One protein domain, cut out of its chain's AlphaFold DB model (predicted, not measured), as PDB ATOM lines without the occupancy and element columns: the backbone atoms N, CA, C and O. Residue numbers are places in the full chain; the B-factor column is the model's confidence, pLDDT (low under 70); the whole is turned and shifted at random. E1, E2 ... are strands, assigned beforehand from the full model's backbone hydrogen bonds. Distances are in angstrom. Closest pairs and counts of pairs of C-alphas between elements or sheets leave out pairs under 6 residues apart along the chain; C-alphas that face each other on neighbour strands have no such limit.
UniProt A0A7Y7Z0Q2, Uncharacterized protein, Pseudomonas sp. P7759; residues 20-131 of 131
ATOM      1  N   ASP A  20     145.299 128.264 210.130       98.44
ATOM      2  CA  ASP A  20     143.942 127.790 210.355       98.44
ATOM      3  C   ASP A  20     142.978 128.418 209.338       98.44
ATOM      4  O   ASP A  20     143.264 129.417 208.668       98.44
ATOM      5  N   THR A  21     141.813 127.794 209.228       98.50
ATOM      6  CA  THR A  21     140.677 128.240 208.438       98.50
ATOM      7  C   THR A  21     139.567 128.739 209.363       98.50
ATOM      8  O   THR A  21     139.148 128.067 210.311       98.50
ATOM      9  N   PHE A  22     139.059 129.932 209.080       98.50
ATOM     10  CA  PHE A  22     137.968 130.573 209.804       98.50
ATOM     11  C   PHE A  22     136.702 130.453 208.967       98.50
ATOM     12  O   PHE A  22     136.598 131.086 207.921       98.50
ATOM     13  N   ASN A  23     135.762 129.633 209.434       98.00
ATOM     14  CA  ASN A  23     134.490 129.380 208.766       98.00
ATOM     15  C   ASN A  23     133.352 129.994 209.576       98.00
ATOM     16  O   ASN A  23     133.252 129.744 210.778       98.00
ATOM     17  N   GLY A  24     132.485 130.754 208.918       96.50
ATOM     18  CA  GLY A  24     131.271 131.286 209.524       96.50
ATOM     19  C   GLY A  24     130.129 131.351 208.520       96.50
ATOM     20  O   GLY A  24     130.340 131.323 207.310       96.50
ATOM     21  N   SER A  25     128.911 131.439 209.030       94.94
ATOM     22  CA  SER A  25     127.702 131.567 208.225       94.94
ATOM     23  C   SER A  25     126.722 132.532 208.875       94.94
ATOM     24  O   SER A  25     126.754 132.726 210.096       94.94
ATOM     25  N   ALA A  26     125.884 133.155 208.053       91.88
ATOM     26  CA  ALA A  26     124.761 133.978 208.487       91.88
ATOM     27  C   ALA A  26     123.722 134.042 207.357       91.88
ATOM     28  O   ALA A  26     124.092 134.129 206.190       91.88
ATOM     29  N   SER A  27     122.433 133.935 207.689       87.00
ATOM     30  CA  SER A  27     121.318 134.058 206.731       87.00
ATOM     31  C   SER A  27     121.442 133.235 205.429       87.00
ATOM     32  O   SER A  27     120.966 133.650 204.380       87.00
ATOM     33  N   GLY A  28     122.055 132.046 205.493       87.62
ATOM     34  CA  GLY A  28     122.257 131.146 204.345       87.62
ATOM     35  C   GLY A  28     123.559 131.372 203.568       87.62
ATOM     36  O   GLY A  28     123.997 130.468 202.855       87.62
ATOM     37  N   ASP A  29     124.223 132.506 203.780       91.06
ATOM     38  CA  ASP A  29     125.538 132.808 203.225       91.06
ATOM     39  C   ASP A  29     126.649 132.192 204.085       91.06
ATOM     40  O   ASP A  29     126.491 131.923 205.283       91.06
ATOM     41  N   THR A  30     127.802 131.948 203.463       94.69
ATOM     42  CA  THR A  30     128.968 131.347 204.124       94.69
ATOM     43  C   THR A  30     130.238 132.102 203.788       94.69
ATOM     44  O   THR A  30     130.413 132.599 202.679       94.69
ATOM     45  N   GLY A  31     131.149 132.177 204.749       96.12
ATOM     46  CA  GLY A  31     132.446 132.807 204.599       96.12
ATOM     47  C   GLY A  31     133.547 131.898 205.117       96.12
ATOM     48  O   GLY A  31     133.420 131.292 206.181       96.12
ATOM     49  N   GLU A  32     134.632 131.833 204.362       98.06
ATOM     50  CA  GLU A  32     135.848 131.114 204.697       98.06
ATOM     51  C   GLU A  32     137.048 132.048 204.518       98.06
ATOM     52  O   GLU A  32     137.172 132.722 203.494       98.06
ATOM     53  N   LEU A  33     137.943 132.080 205.502       98.62
ATOM     54  CA  LEU A  33     139.207 132.811 205.445       98.62
ATOM     55  C   LEU A  33     140.349 131.891 205.870       98.62
ATOM     56  O   LEU A  33     140.274 131.266 206.925       98.62
ATOM     57  N   GLN A  34     141.419 131.839 205.080       98.69
ATOM     58  CA  GLN A  34     142.610 131.052 205.393       98.69
ATOM     59  C   GLN A  34     143.757 131.976 205.785       98.69
ATOM     60  O   GLN A  34     144.112 132.898 205.047       98.69
ATOM     61  N   MET A  35     144.337 131.724 206.955       98.50
ATOM     62  CA  MET A  35     145.449 132.500 207.494       98.50
ATOM     63  C   MET A  35     146.538 131.571 208.008       98.50
ATOM     64  O   MET A  35     146.263 130.465 208.470       98.50
ATOM     65  N   ARG A  36     147.773 132.058 207.977       98.00
ATOM     66  CA  ARG A  36     148.917 131.431 208.629       98.00
ATOM     67  C   ARG A  36     149.751 132.465 209.367       98.00
ATOM     68  O   ARG A  36     149.700 133.653 209.056       98.00
ATOM     69  N   TRP A  37     150.524 132.010 210.335       97.44
ATOM     70  CA  TRP A  37     151.444 132.818 211.110       97.44
ATOM     71  C   TRP A  37     152.675 132.010 211.504       97.44
ATOM     72  O   TRP A  37     152.666 130.779 211.498       97.44
ATOM     73  N   ARG A  38     153.747 132.714 211.847       95.38
ATOM     74  CA  ARG A  38     154.928 132.129 212.481       95.38
ATOM     75  C   ARG A  38     155.473 133.089 213.521       95.38
ATOM     76  O   ARG A  38     155.460 134.305 213.324       95.38
ATOM     77  N   ARG A  39     155.983 132.542 214.615       93.50
ATOM     78  CA  ARG A  39     156.717 133.321 215.606       93.50
ATOM     79  C   ARG A  39     158.190 133.417 215.222       93.50
ATOM     80  O   ARG A  39     158.804 132.414 214.867       93.50
ATOM     81  N   SER A  40     158.751 134.614 215.347       90.19
ATOM     82  CA  SER A  40     160.183 134.890 215.225       90.19
ATOM     83  C   SER A  40     160.619 135.784 216.388       90.19
ATOM     84  O   SER A  40     160.366 136.992 216.392       90.19
ATOM     85  N   GLY A  41     161.222 135.182 217.419       89.12
ATOM     86  CA  GLY A  41     161.555 135.872 218.668       89.12
ATOM     87  C   GLY A  41     160.317 136.470 219.347       89.12
ATOM     88  O   GLY A  41     159.357 135.763 219.666       89.12
ATOM     89  N   SER A  42     160.329 137.787 219.533       91.62
ATOM     90  CA  SER A  42     159.238 138.581 220.115       91.62
ATOM     91  C   SER A  42     158.189 139.053 219.097       91.62
ATOM     92  O   SER A  42     157.291 139.818 219.448       91.62
ATOM     93  N   THR A  43     158.257 138.594 217.843       93.81
ATOM     94  CA  THR A  43     157.332 138.989 216.769       93.81
ATOM     95  C   THR A  43     156.532 137.812 216.225       93.81
ATOM     96  O   THR A  43     156.980 136.666 216.246       93.81
ATOM     97  N   LEU A  44     155.339 138.113 215.717       96.06
ATOM     98  CA  LEU A  44     154.502 137.215 214.940       96.06
ATOM     99  C   LEU A  44     154.394 137.753 213.516       96.06
ATOM    100  O   LEU A  44     153.808 138.817 213.307       96.06
ATOM    101  N   ASP A  45     154.901 137.004 212.546       97.25
ATOM    102  CA  ASP A  45     154.591 137.246 211.141       97.25
ATOM    103  C   ASP A  45     153.231 136.620 210.830       97.25
ATOM    104  O   ASP A  45     152.980 135.464 211.171       97.25
ATOM    105  N   ILE A  46     152.358 137.370 210.169       98.44
ATOM    106  CA  ILE A  46     150.991 136.982 209.816       98.44
ATOM    107  C   ILE A  46     150.854 137.059 208.298       98.44
ATOM    108  O   ILE A  46     151.296 138.022 207.671       98.44
ATOM    109  N   ASN A  47     150.200 136.067 207.701       98.31
ATOM    110  CA  ASN A  47     149.859 136.061 206.287       98.31
ATOM    111  C   ASN A  47     148.420 135.580 206.079       98.31
ATOM    112  O   ASN A  47     148.037 134.478 206.476       98.31
ATOM    113  N   VAL A  48     147.616 136.434 205.453       98.56
ATOM    114  CA  VAL A  48     146.251 136.132 205.033       98.56
ATOM    115  C   VAL A  48     146.307 135.636 203.600       98.56
ATOM    116  O   VAL A  48     146.678 136.384 202.701       98.56
ATOM    117  N   LEU A  49     145.960 134.370 203.398       98.44
ATOM    118  CA  LEU A  49     146.204 133.665 202.145       98.44
ATOM    119  C   LEU A  49     145.125 133.988 201.118       98.44
ATOM    120  O   LEU A  49     145.393 134.553 200.062       98.44
ATOM    121  N   ARG A  50     143.890 133.624 201.449       98.31
ATOM    122  CA  ARG A  50     142.744 133.663 200.546       98.31
ATOM    123  C   ARG A  50     141.447 133.600 201.331       98.31
ATOM    124  O   ARG A  50     141.435 133.215 202.503       98.31
ATOM    125  N   TYR A  51     140.359 133.950 200.670       97.75
ATOM    126  CA  TYR A  51     139.017 133.898 201.229       97.75
ATOM    127  C   TYR A  51     138.034 133.325 200.211       97.75
ATOM    128  O   TYR A  51     138.319 133.285 199.019       97.75
ATOM    129  N   LYS A  52     136.872 132.893 200.681       96.06
ATOM    130  CA  LYS A  52     135.722 132.520 199.859       96.06
ATOM    131  C   LYS A  52     134.478 133.027 200.567       96.06
ATOM    132  O   LYS A  52     134.278 132.709 201.735       96.06
ATOM    133  N   ILE A  53     133.656 133.801 199.875       94.31
ATOM    134  CA  ILE A  53     132.336 134.198 200.367       94.31
ATOM    135  C   ILE A  53     131.320 133.623 199.392       94.31
ATOM    136  O   ILE A  53     131.388 133.887 198.193       94.31
ATOM    137  N   SER A  54     130.407 132.807 199.897       90.19
ATOM    138  CA  SER A  54     129.311 132.237 199.122       90.19
ATOM    139  C   SER A  54     128.026 132.939 199.522       90.19
ATOM    140  O   SER A  54     127.744 133.052 200.714       90.19
ATOM    141  N   GLY A  55     127.242 133.344 198.530       79.56
ATOM    142  CA  GLY A  55     125.850 133.719 198.727       79.56
ATOM    143  C   GLY A  55     125.019 133.436 197.488       79.56
ATOM    144  O   GLY A  55     125.417 132.618 196.658       79.56
ATOM    145  N   ASP A  56     123.887 134.118 197.342       71.06
ATOM    146  CA  ASP A  56     122.939 133.893 196.239       71.06
ATOM    147  C   ASP A  56     123.461 134.287 194.838       71.06
ATOM    148  O   ASP A  56     122.765 134.111 193.835       71.06
ATOM    149  N   GLY A  57     124.690 134.814 194.753       60.53
ATOM    150  CA  GLY A  57     125.371 135.187 193.513       60.53
ATOM    151  C   GLY A  57     124.797 136.430 192.827       60.53
ATOM    152  O   GLY A  57     125.300 136.834 191.776       60.53
ATOM    153  N   SER A  58     123.770 137.060 193.407       65.62
ATOM    154  CA  SER A  58     123.141 138.265 192.861       65.62
ATOM    155  C   SER A  58     123.936 139.539 193.170       65.62
ATOM    156  O   SER A  58     123.749 140.563 192.506       65.62
ATOM    157  N   ARG A  59     124.862 139.474 194.139       64.12
ATOM    158  CA  ARG A  59     125.676 140.596 194.630       64.12
ATOM    159  C   ARG A  59     127.132 140.203 194.828       64.12
ATOM    160  O   ARG A  59     127.446 139.038 195.041       64.12
ATOM    161  N   LYS A  60     128.039 141.174 194.690       65.00
ATOM    162  CA  LYS A  60     129.479 140.920 194.493       65.00
ATOM    163  C   LYS A  60     130.399 141.615 195.503       65.00
ATOM    164  O   LYS A  60     131.598 141.665 195.240       65.00
ATOM    165  N   SER A  61     129.888 142.168 196.606       80.44
ATOM    166  CA  SER A  61     130.687 143.041 197.487       80.44
ATOM    167  C   SER A  61     130.524 142.774 198.987       80.44
ATOM    168  O   SER A  61     130.052 143.630 199.723       80.44
ATOM    169  N   GLY A  62     130.992 141.620 199.470       88.12
ATOM    170  CA  GLY A  62     131.136 141.370 200.913       88.12
ATOM    171  C   GLY A  62     132.308 142.146 201.539       88.12
ATOM    172  O   GLY A  62     133.115 142.755 200.836       88.12
ATOM    173  N   ASN A  63     132.466 142.086 202.864       94.06
ATOM    174  CA  ASN A  63     133.628 142.655 203.568       94.06
ATOM    175  C   ASN A  63     134.212 141.661 204.580       94.06
ATOM    176  O   ASN A  63     133.484 140.875 205.183       94.06
ATOM    177  N   ILE A  64     135.524 141.721 204.815       97.38
ATOM    178  CA  ILE A  64     136.207 140.913 205.834       97.38
ATOM    179  C   ILE A  64     137.052 141.831 206.716       97.38
ATOM    180  O   ILE A  64     137.887 142.578 206.216       97.38
ATOM    181  N   ASN A  65     136.866 141.744 208.032       98.06
ATOM    182  CA  ASN A  65     137.671 142.443 209.030       98.06
ATOM    183  C   ASN A  65     138.379 141.427 209.923       98.06
ATOM    184  O   ASN A  65     137.750 140.503 210.434       98.06
ATOM    185  N   ILE A  66     139.670 141.622 210.140       98.56
ATOM    186  CA  ILE A  66     140.530 140.737 210.917       98.56
ATOM    187  C   ILE A  66     141.167 141.561 212.025       98.56
ATOM    188  O   ILE A  66     141.667 142.661 211.785       98.56
ATOM    189  N   ILE A  67     141.168 141.007 213.232       98.19
ATOM    190  CA  ILE A  67     141.925 141.529 214.360       98.19
ATOM    191  C   ILE A  67     142.675 140.369 215.003       98.19
ATOM    192  O   ILE A  67     142.069 139.367 215.382       98.19
ATOM    193  N   VAL A  68     143.989 140.505 215.128       98.00
ATOM    194  CA  VAL A  68     144.846 139.583 215.874       98.00
ATOM    195  C   VAL A  68     145.312 140.310 217.124       98.00
ATOM    196  O   VAL A  68     145.989 141.330 217.028       98.00
ATOM    197  N   HIS A  69     144.934 139.800 218.289       96.88
ATOM    198  CA  HIS A  69     145.324 140.339 219.584       96.88
ATOM    199  C   HIS A  69     146.430 139.489 220.201       96.88
ATOM    200  O   HIS A  69     146.324 138.264 220.242       96.88
ATOM    201  N   ALA A  70     147.444 140.153 220.745       93.38
ATOM    202  CA  ALA A  70     148.395 139.574 221.682       93.38
ATOM    203  C   ALA A  70     148.116 140.103 223.102       93.38
ATOM    204  O   ALA A  70     147.427 141.114 223.294       93.38
ATOM    205  N   HIS A  71     148.652 139.422 224.119       79.38
ATOM    206  CA  HIS A  71     148.558 139.888 225.507       79.38
ATOM    207  C   HIS A  71     149.079 141.333 225.660       79.38
ATOM    208  O   HIS A  71     149.953 141.782 224.921       79.38
ATOM    209  N   TYR A  72     148.548 142.051 226.657       78.00
ATOM    210  CA  TYR A  72     148.867 143.459 226.963       78.00
ATOM    211  C   TYR A  72     148.383 144.491 225.930       78.00
ATOM    212  O   TYR A  72     148.907 145.601 225.870       78.00
ATOM    213  N   GLY A  73     147.351 144.157 225.151       80.00
ATOM    214  CA  GLY A  73     146.639 145.124 224.307       80.00
ATOM    215  C   GLY A  73     147.313 145.433 222.970       80.00
ATOM    216  O   GLY A  73     146.855 146.325 222.261       80.00
ATOM    217  N   LYS A  74     148.371 144.698 222.603       92.62
ATOM    218  CA  LYS A  74     148.961 144.782 221.263       92.62
ATOM    219  C   LYS A  74     148.026 144.109 220.262       92.62
ATOM    220  O   LYS A  74     147.520 143.014 220.510       92.62
ATOM    221  N   GLU A  75     147.792 144.762 219.131       96.75
ATOM    222  CA  GLU A  75     146.879 144.265 218.107       96.75
ATOM    223  C   GLU A  75     147.383 144.562 216.697       96.75
ATOM    224  O   GLU A  75     148.030 145.578 216.442       96.75
ATOM    225  N   TRP A  76     147.044 143.671 215.774       98.00
ATOM    226  CA  TRP A  76     147.173 143.879 214.342       98.00
ATOM    227  C   TRP A  76     145.792 143.792 213.703       98.00
ATOM    228  O   TRP A  76     144.992 142.921 214.050       98.00
ATOM    229  N   LYS A  77     145.502 144.709 212.779       98.25
ATOM    230  CA  LYS A  77     144.204 144.824 212.114       98.25
ATOM    231  C   LYS A  77     144.387 144.837 210.612       98.25
ATOM    232  O   LYS A  77     145.289 145.496 210.102       98.25
ATOM    233  N   LEU A  78     143.481 144.166 209.917       98.31
ATOM    234  CA  LEU A  78     143.408 144.202 208.467       98.31
ATOM    235  C   LEU A  78     141.953 144.121 208.022       98.31
ATOM    236  O   LEU A  78     141.179 143.327 208.551       98.31
ATOM    237  N   ASN A  79     141.588 144.919 207.027       96.81
ATOM    238  CA  ASN A  79     140.280 144.859 206.396       96.81
ATOM    239  C   ASN A  79     140.419 144.648 204.886       96.81
ATOM    240  O   ASN A  79     141.344 145.156 204.250       96.81
ATOM    241  N   LYS A  80     139.459 143.928 204.310       95.06
ATOM    242  CA  LYS A  80     139.206 143.889 202.873       95.06
ATOM    243  C   LYS A  80     137.773 144.305 202.633       95.06
ATOM    244  O   LYS A  80     136.850 143.671 203.142       95.06
ATOM    245  N   ASN A  81     137.622 145.361 201.849       92.44
ATOM    246  CA  ASN A  81     136.322 145.818 201.390       92.44
ATOM    247  C   ASN A  81     136.074 145.304 199.970       92.44
ATOM    248  O   ASN A  81     137.038 145.076 199.231       92.44
ATOM    249  N   ASN A  82     134.806 145.188 199.575       89.88
ATOM    250  CA  ASN A  82     134.400 144.753 198.232       89.88
ATOM    251  C   ASN A  82     134.978 143.375 197.849       89.88
ATOM    252  O   ASN A  82     135.484 143.172 196.744       89.88
ATOM    253  N   CYS A  83     134.945 142.435 198.789       91.50
ATOM    254  CA  CYS A  83     135.269 141.034 198.562       91.50
ATOM    255  C   CYS A  83     134.293 140.414 197.559       91.50
ATOM    256  O   CYS A  83     133.081 140.603 197.672       91.50
ATOM    257  N   ILE A  84     134.818 139.612 196.635       91.44
ATOM    258  CA  ILE A  84     133.988 138.881 195.674       91.44
ATOM    259  C   ILE A  84     133.200 137.795 196.425       91.44
ATOM    260  O   ILE A  84     133.778 136.996 197.164       91.44
ATOM    261  N   GLN A  85     131.880 137.791 196.231       90.50
ATOM    262  CA  GLN A  85     130.922 136.864 196.840       90.50
ATOM    263  C   GLN A  85     130.304 135.962 195.760       90.50
ATOM    264  O   GLN A  85     129.156 136.125 195.364       90.50
ATOM    265  N   ASP A  86     131.098 135.034 195.227       89.94
ATOM    266  CA  ASP A  86     130.690 134.118 194.150       89.94
ATOM    267  C   ASP A  86     130.865 132.631 194.506       89.94
ATOM    268  O   ASP A  86     130.695 131.756 193.659       89.94
ATOM    269  N   GLY A  87     131.210 132.331 195.762       91.38
ATOM    270  CA  GLY A  87     131.450 130.967 196.231       91.38
ATOM    271  C   GLY A  87     132.773 130.358 195.763       91.38
ATOM    272  O   GLY A  87     133.002 129.169 195.989       91.38
ATOM    273  N   THR A  88     133.670 131.137 195.154       93.06
ATOM    274  CA  THR A  88     135.009 130.683 194.756       93.06
ATOM    275  C   THR A  88     136.097 131.254 195.664       93.06
ATOM    276  O   THR A  88     135.908 132.267 196.342       93.06
ATOM    277  N   PHE A  89     137.248 130.575 195.725       96.19
ATOM    278  CA  PHE A  89     138.395 131.102 196.455       96.19
ATOM    279  C   PHE A  89     139.054 132.238 195.686       96.19
ATOM    280  O   PHE A  89     139.371 132.109 194.507       96.19
ATOM    281  N   GLN A  90     139.317 133.309 196.415       95.88
ATOM    282  CA  GLN A  90     139.957 134.522 195.954       95.88
ATOM    283  C   GLN A  90     141.238 134.725 196.749       95.88
ATOM    284  O   GLN A  90     141.207 134.806 197.983       95.88
ATOM    285  N   ASP A  91     142.358 134.823 196.044       97.44
ATOM    286  CA  ASP A  91     143.638 135.097 196.680       97.44
ATOM    287  C   ASP A  91     143.652 136.512 197.266       97.44
ATOM    288  O   ASP A  91     143.068 137.465 196.735       97.44
ATOM    289  N   TRP A  92     144.306 136.640 198.414       96.88
ATOM    290  CA  TRP A  92     144.512 137.920 199.075       96.88
ATOM    291  C   TRP A  92     146.003 138.187 199.277       96.88
ATOM    292  O   TRP A  92     146.456 139.276 198.942       96.88
ATOM    293  N   ASP A  93     146.745 137.198 199.777       96.44
ATOM    294  CA  ASP A  93     148.191 137.249 200.029       96.44
ATOM    295  C   ASP A  93     148.668 138.541 200.723       96.44
ATOM    296  O   ASP A  93     149.595 139.227 200.294       96.44
ATOM    297  N   ALA A  94     147.993 138.905 201.813       97.88
ATOM    298  CA  ALA A  94     148.359 140.064 202.620       97.88
ATOM    299  C   ALA A  94     149.280 139.656 203.773       97.88
ATOM    300  O   ALA A  94     149.074 138.612 204.395       97.88
ATOM    301  N   TYR A  95     150.264 140.495 204.088       97.44
ATOM    302  CA  TYR A  95     151.240 140.254 205.150       97.44
ATOM    303  C   TYR A  95     151.142 141.316 206.241       97.44
ATOM    304  O   TYR A  95     150.795 142.470 205.988       97.44
ATOM    305  N   GLY A  96     151.478 140.920 207.461       97.50
ATOM    306  CA  GLY A  96     151.578 141.810 208.604       97.50
ATOM    307  C   GLY A  96     152.521 141.252 209.654       97.50
ATOM    308  O   GLY A  96     152.850 140.068 209.640       97.50
ATOM    309  N   THR A  97     152.925 142.108 210.582       96.75
ATOM    310  CA  THR A  97     153.728 141.710 211.737       96.75
ATOM    311  C   THR A  97     153.092 142.291 212.991       96.75
ATOM    312  O   THR A  97     152.657 143.444 213.000       96.75
ATOM    313  N   LEU A  98     153.031 141.484 214.046       97.00
ATOM    314  CA  LEU A  98     152.558 141.873 215.366       97.00
ATOM    315  C   LEU A  98     153.673 141.640 216.384       97.00
ATOM    316  O   LEU A  98     154.245 140.559 216.456       97.00
ATOM    317  N   ASP A  99     153.965 142.646 217.197       94.56
ATOM    318  CA  ASP A  99     154.831 142.480 218.361       94.56
ATOM    319  C   ASP A  99     154.076 141.675 219.436       94.56
ATOM    320  O   ASP A  99     153.032 142.100 219.931       94.56
ATOM    321  N   LEU A 100     154.598 140.499 219.783       92.69
ATOM    322  CA  LEU A 100     154.065 139.629 220.832       92.69
ATOM    323  C   LEU A 100     154.601 140.007 222.214       92.69
ATOM    324  O   LEU A 100     153.977 139.696 223.230       92.69
ATOM    325  N   GLY A 101     155.775 140.638 222.288       88.38
ATOM    326  CA  GLY A 101     156.562 140.708 223.512       88.38
ATOM    327  C   GLY A 101     156.718 139.314 224.131       88.38
ATOM    328  O   GLY A 101     157.189 138.379 223.487       88.38
ATOM    329  N   SER A 102     156.264 139.161 225.375       87.81
ATOM    330  CA  SER A 102     156.276 137.883 226.096       87.81
ATOM    331  C   SER A 102     154.977 137.074 225.964       87.81
ATOM    332  O   SER A 102     154.803 136.095 226.687       87.81
ATOM    333  N   ALA A 103     154.022 137.497 225.129       90.94
ATOM    334  CA  ALA A 103     152.781 136.756 224.922       90.94
ATOM    335  C   ALA A 103     153.094 135.397 224.291       90.94
ATOM    336  O   ALA A 103     153.841 135.351 223.324       90.94
ATOM    337  N   VAL A 104     152.513 134.315 224.809       91.38
ATOM    338  CA  VAL A 104     152.623 132.946 224.253       91.38
ATOM    339  C   VAL A 104     151.342 132.497 223.550       91.38
ATOM    340  O   VAL A 104     151.229 131.362 223.105       91.38
ATOM    341  N   ARG A 105     150.348 133.389 223.495       93.50
ATOM    342  CA  ARG A 105     149.038 133.160 222.895       93.50
ATOM    343  C   ARG A 105     148.579 134.379 222.126       93.50
ATOM    344  O   ARG A 105     148.880 135.512 222.516       93.50
ATOM    345  N   ILE A 106     147.788 134.117 221.097       96.31
ATOM    346  CA  ILE A 106     147.035 135.126 220.360       96.31
ATOM    347  C   ILE A 106     145.558 134.767 220.295       96.31
ATOM    348  O   ILE A 106     145.188 133.593 220.285       96.31
ATOM    349  N   THR A 107     144.727 135.794 220.165       97.25
ATOM    350  CA  THR A 107     143.315 135.664 219.808       97.25
ATOM    351  C   THR A 107     143.116 136.243 218.415       97.25
ATOM    352  O   THR A 107     143.428 137.410 218.175       97.25
ATOM    353  N   VAL A 108     142.575 135.451 217.494       98.12
ATOM    354  CA  VAL A 108     142.229 135.896 216.141       98.12
ATOM    355  C   VAL A 108     140.718 136.035 216.045       98.12
ATOM    356  O   VAL A 108     139.978 135.065 216.219       98.12
ATOM    357  N   LYS A 109     140.261 137.252 215.750       98.38
ATOM    358  CA  LYS A 109     138.865 137.590 215.493       98.38
ATOM    359  C   LYS A 109     138.689 137.940 214.021       98.38
ATOM    360  O   LYS A 109     139.335 138.855 213.518       98.38
ATOM    361  N   VAL A 110     137.768 137.255 213.357       98.56
ATOM    362  CA  VAL A 110     137.399 137.490 211.959       98.56
ATOM    363  C   VAL A 110     135.920 137.838 211.901       98.56
ATOM    364  O   VAL A 110     135.088 137.107 212.428       98.56
ATOM    365  N   VAL A 111     135.587 138.954 211.263       98.25
ATOM    366  CA  VAL A 111     134.211 139.361 210.975       98.25
ATOM    367  C   VAL A 111     134.021 139.345 209.471       98.25
ATOM    368  O   VAL A 111     134.705 140.085 208.765       98.25
ATOM    369  N   ILE A 112     133.090 138.529 208.992       96.31
ATOM    370  CA  ILE A 112     132.702 138.480 207.580       96.31
ATOM    371  C   ILE A 112     131.313 139.098 207.479       96.31
ATOM    372  O   ILE A 112     130.409 138.699 208.210       96.31
ATOM    373  N   VAL A 113     131.180 140.100 206.618       93.75
ATOM    374  CA  VAL A 113     129.935 140.812 206.327       93.75
ATOM    375  C   VAL A 113     129.493 140.404 204.930       93.75
ATOM    376  O   VAL A 113     130.270 140.542 203.980       93.75
ATOM    377  N   PHE A 114     128.277 139.884 204.831       90.75
ATOM    378  CA  PHE A 114     127.684 139.409 203.589       90.75
ATOM    379  C   PHE A 114     126.831 140.522 202.991       90.75
ATOM    380  O   PHE A 114     126.015 141.117 203.695       90.75
ATOM    381  N   ASP A 115     127.030 140.811 201.707       84.25
ATOM    382  CA  ASP A 115     126.188 141.772 200.993       84.25
ATOM    383  C   ASP A 115     124.861 141.103 200.646       84.25
ATOM    384  O   ASP A 115     124.834 140.085 199.948       84.25
ATOM    385  N   GLN A 116     123.766 141.666 201.156       76.69
ATOM    386  CA  GLN A 116     122.433 141.081 201.056       76.69
ATOM    387  C   GLN A 116     121.392 142.110 200.612       76.69
ATOM    388  O   GLN A 116     121.544 143.306 200.872       76.69
ATOM    389  N   PRO A 117     120.289 141.688 199.960       68.44
ATOM    390  CA  PRO A 117     119.148 142.555 199.679       68.44
ATOM    391  C   PRO A 117     118.441 143.014 200.957       68.44
ATOM    392  O   PRO A 117     117.388 142.510 201.327       68.44
ATOM    393  N   GLY A 118     119.024 144.007 201.628       75.12
ATOM    394  CA  GLY A 118     118.538 144.549 202.886       75.12
ATOM    395  C   GLY A 118     119.684 145.008 203.778       75.12
ATOM    396  O   GLY A 118     120.617 145.661 203.320       75.12
ATOM    397  N   ILE A 119     119.566 144.709 205.069       77.88
ATOM    398  CA  ILE A 119     120.632 144.947 206.039       77.88
ATOM    399  C   ILE A 119     121.674 143.847 205.859       77.88
ATOM    400  O   ILE A 119     121.325 142.674 205.951       77.88
ATOM    401  N   ASP A 120     122.930 144.238 205.660       82.75
ATOM    402  CA  ASP A 120     124.045 143.297 205.589       82.75
ATOM    403  C   ASP A 120     124.170 142.501 206.892       82.75
ATOM    404  O   ASP A 120     124.421 143.059 207.975       82.75
ATOM    405  N   ASP A 121     124.029 141.186 206.775       88.62
ATOM    406  CA  ASP A 121     124.261 140.266 207.876       88.62
ATOM    407  C   ASP A 121     125.762 139.988 208.046       88.62
ATOM    408  O   ASP A 121     126.597 140.257 207.174       88.62
ATOM    409  N   ARG A 122     126.146 139.477 209.214       93.88
ATOM    410  CA  ARG A 122     127.545 139.196 209.524       93.88
ATOM    411  C   ARG A 122     127.713 137.994 210.422       93.88
ATOM    412  O   ARG A 122     126.922 137.731 211.320       93.88
ATOM    413  N   THR A 123     128.857 137.354 210.270       96.19
ATOM    414  CA  THR A 123     129.332 136.327 211.189       96.19
ATOM    415  C   THR A 123     130.637 136.773 211.838       96.19
ATOM    416  O   THR A 123     131.449 137.472 211.230       96.19
ATOM    417  N   THR A 124     130.825 136.413 213.108       98.31
ATOM    418  CA  THR A 124     132.056 136.678 213.860       98.31
ATOM    419  C   THR A 124     132.639 135.355 214.328       98.31
ATOM    420  O   THR A 124     132.018 134.649 215.117       98.31
ATOM    421  N   ILE A 125     133.850 135.046 213.878       98.50
ATOM    422  CA  ILE A 125     134.631 133.886 214.302       98.50
ATOM    423  C   ILE A 125     135.723 134.375 215.252       98.50
ATOM    424  O   ILE A 125     136.416 135.344 214.949       98.50
ATOM    425  N   THR A 126     135.888 133.729 216.405       98.19
ATOM    426  CA  THR A 126     136.989 134.005 217.342       98.19
ATOM    427  C   THR A 126     137.661 132.696 217.727       98.19
ATOM    428  O   THR A 126     136.975 131.751 218.110       98.19
ATOM    429  N   LYS A 127     138.989 132.631 217.595       98.00
ATOM    430  CA  LYS A 127     139.812 131.469 217.957       98.00
ATOM    431  C   LYS A 127     141.065 131.913 218.708       98.00
ATOM    432  O   LYS A 127     141.545 133.026 218.494       98.00
ATOM    433  N   GLU A 128     141.594 131.039 219.553       96.75
ATOM    434  CA  GLU A 128     142.838 131.252 220.296       96.75
ATOM    435  C   GLU A 128     143.888 130.222 219.887       96.75
ATOM    436  O   GLU A 128     143.554 129.067 219.624       96.75
ATOM    437  N   PHE A 129     145.150 130.646 219.844       95.31
ATOM    438  CA  PHE A 129     146.273 129.806 219.433       95.31
ATOM    439  C   PHE A 129     147.482 130.054 220.327       95.31
ATOM    440  O   PHE A 129     147.773 131.205 220.661       95.31
ATOM    441  N   ASP A 130     148.201 128.986 220.669       92.75
ATOM    442  CA  ASP A 130     149.550 129.083 221.227       92.75
ATOM    443  C   ASP A 130     150.539 129.452 220.100       92.75
ATOM    444  O   ASP A 130     150.417 128.942 218.978       92.75
ATOM    445  N   VAL A 131     151.485 130.362 220.378       88.50
ATOM    446  CA  VAL A 131     152.460 130.895 219.399       88.50
ATOM    447  C   VAL A 131     153.879 131.023 219.923       88.50
ATOM    448  O   VAL A 131     154.087 131.484 221.072       88.50
TER     449      VAL A 131
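AT A GLANCE: This is residues 20 to 131 of the 131 residues of an uncharacterized protein of Pseudomonas sp. P7759 (UniProt A0A7Y7Z0Q2). The model is a sandwich of two four-stranded sheets face to face, E1, E2, E3 and E6 in one layer and E5, E4, E7 and E8 in the other, with strands running roughly along the length of a rod. At one side the edge strands E1 and E8 come close together, and at the other side E5 and E6 do. The printed part has 112 residues, with eight named strands, E1 to E8 in chain order, and no named helix; the class is all strand. The sheet orders are E1 - E2 - E3 - E6 and E5 - E4 - E7 - E8, each antiparallel throughout. The whole is compact, with a radius of gyration of the C-alphas of 14.6 A and spans of 46 by 23 by 18 A.

IN THESE COORDINATES: E1, residues 20 to 26, begins at C-alpha 20 (143.942, 127.790, 210.355) and is 20.2 A long. E2, residues 29 to 40, measures 36.7 A and ends at C-alpha 40 (160.183, 134.890, 215.225). E3, residues 43 to 54, measures 33.8 A. E4 is residues 62 to 70, 27.1 A, and E5 is residues 75 to 83, 23.0 A. E6, residues 90 to 99, measures 28.0 A, and E7, residues 105 to 114, 29.5 A. E8, residues 121 to 130, measures 30.7 A and ends at C-alpha 130 (149.550, 129.083, 221.227).

HOW THE PARTS SIT: E1, E2 and E3 form a meander, each strand the antiparallel neighbour of the one before. In the hairpin of E1 and E2, N 22 and O 33 are within hydrogen-bond range at 2.8 A; in that of E2 and E3, N 36 and O 47 are at 2.9 A. E6 is the antiparallel neighbour of E3, with N 46 and O 96 at 2.8 A. In the other sheet, these N and O pairs are within hydrogen-bond range: N 66 and O 78 at 2.8 A in the hairpin of E4 and E5, N 65 and O 111 at 2.8 A across the antiparallel neighbours E4 and E7, and N 110 and O 125 at 2.8 A in the hairpin of E7 and E8. The sheets' best planes are 28 degrees apart. Between the sheets, the closest C-alphas of E1 and E8 are those of Gly 24 and Thr 123, 5.7 A apart; those of E5 and E6 are Trp 76 and Leu 98, 5.8 A apart. E3 and E8 are apart.

THE WHOLE: The C-alphas of Gly 41 and Pro 117, the two farthest apart, are separated by 46.9 A. The printed part has no cut and no long link. Both sheets are twisted. Mean pLDDT of the printed part is 92.1; residues 57 to 60 and residue 117 are under 70.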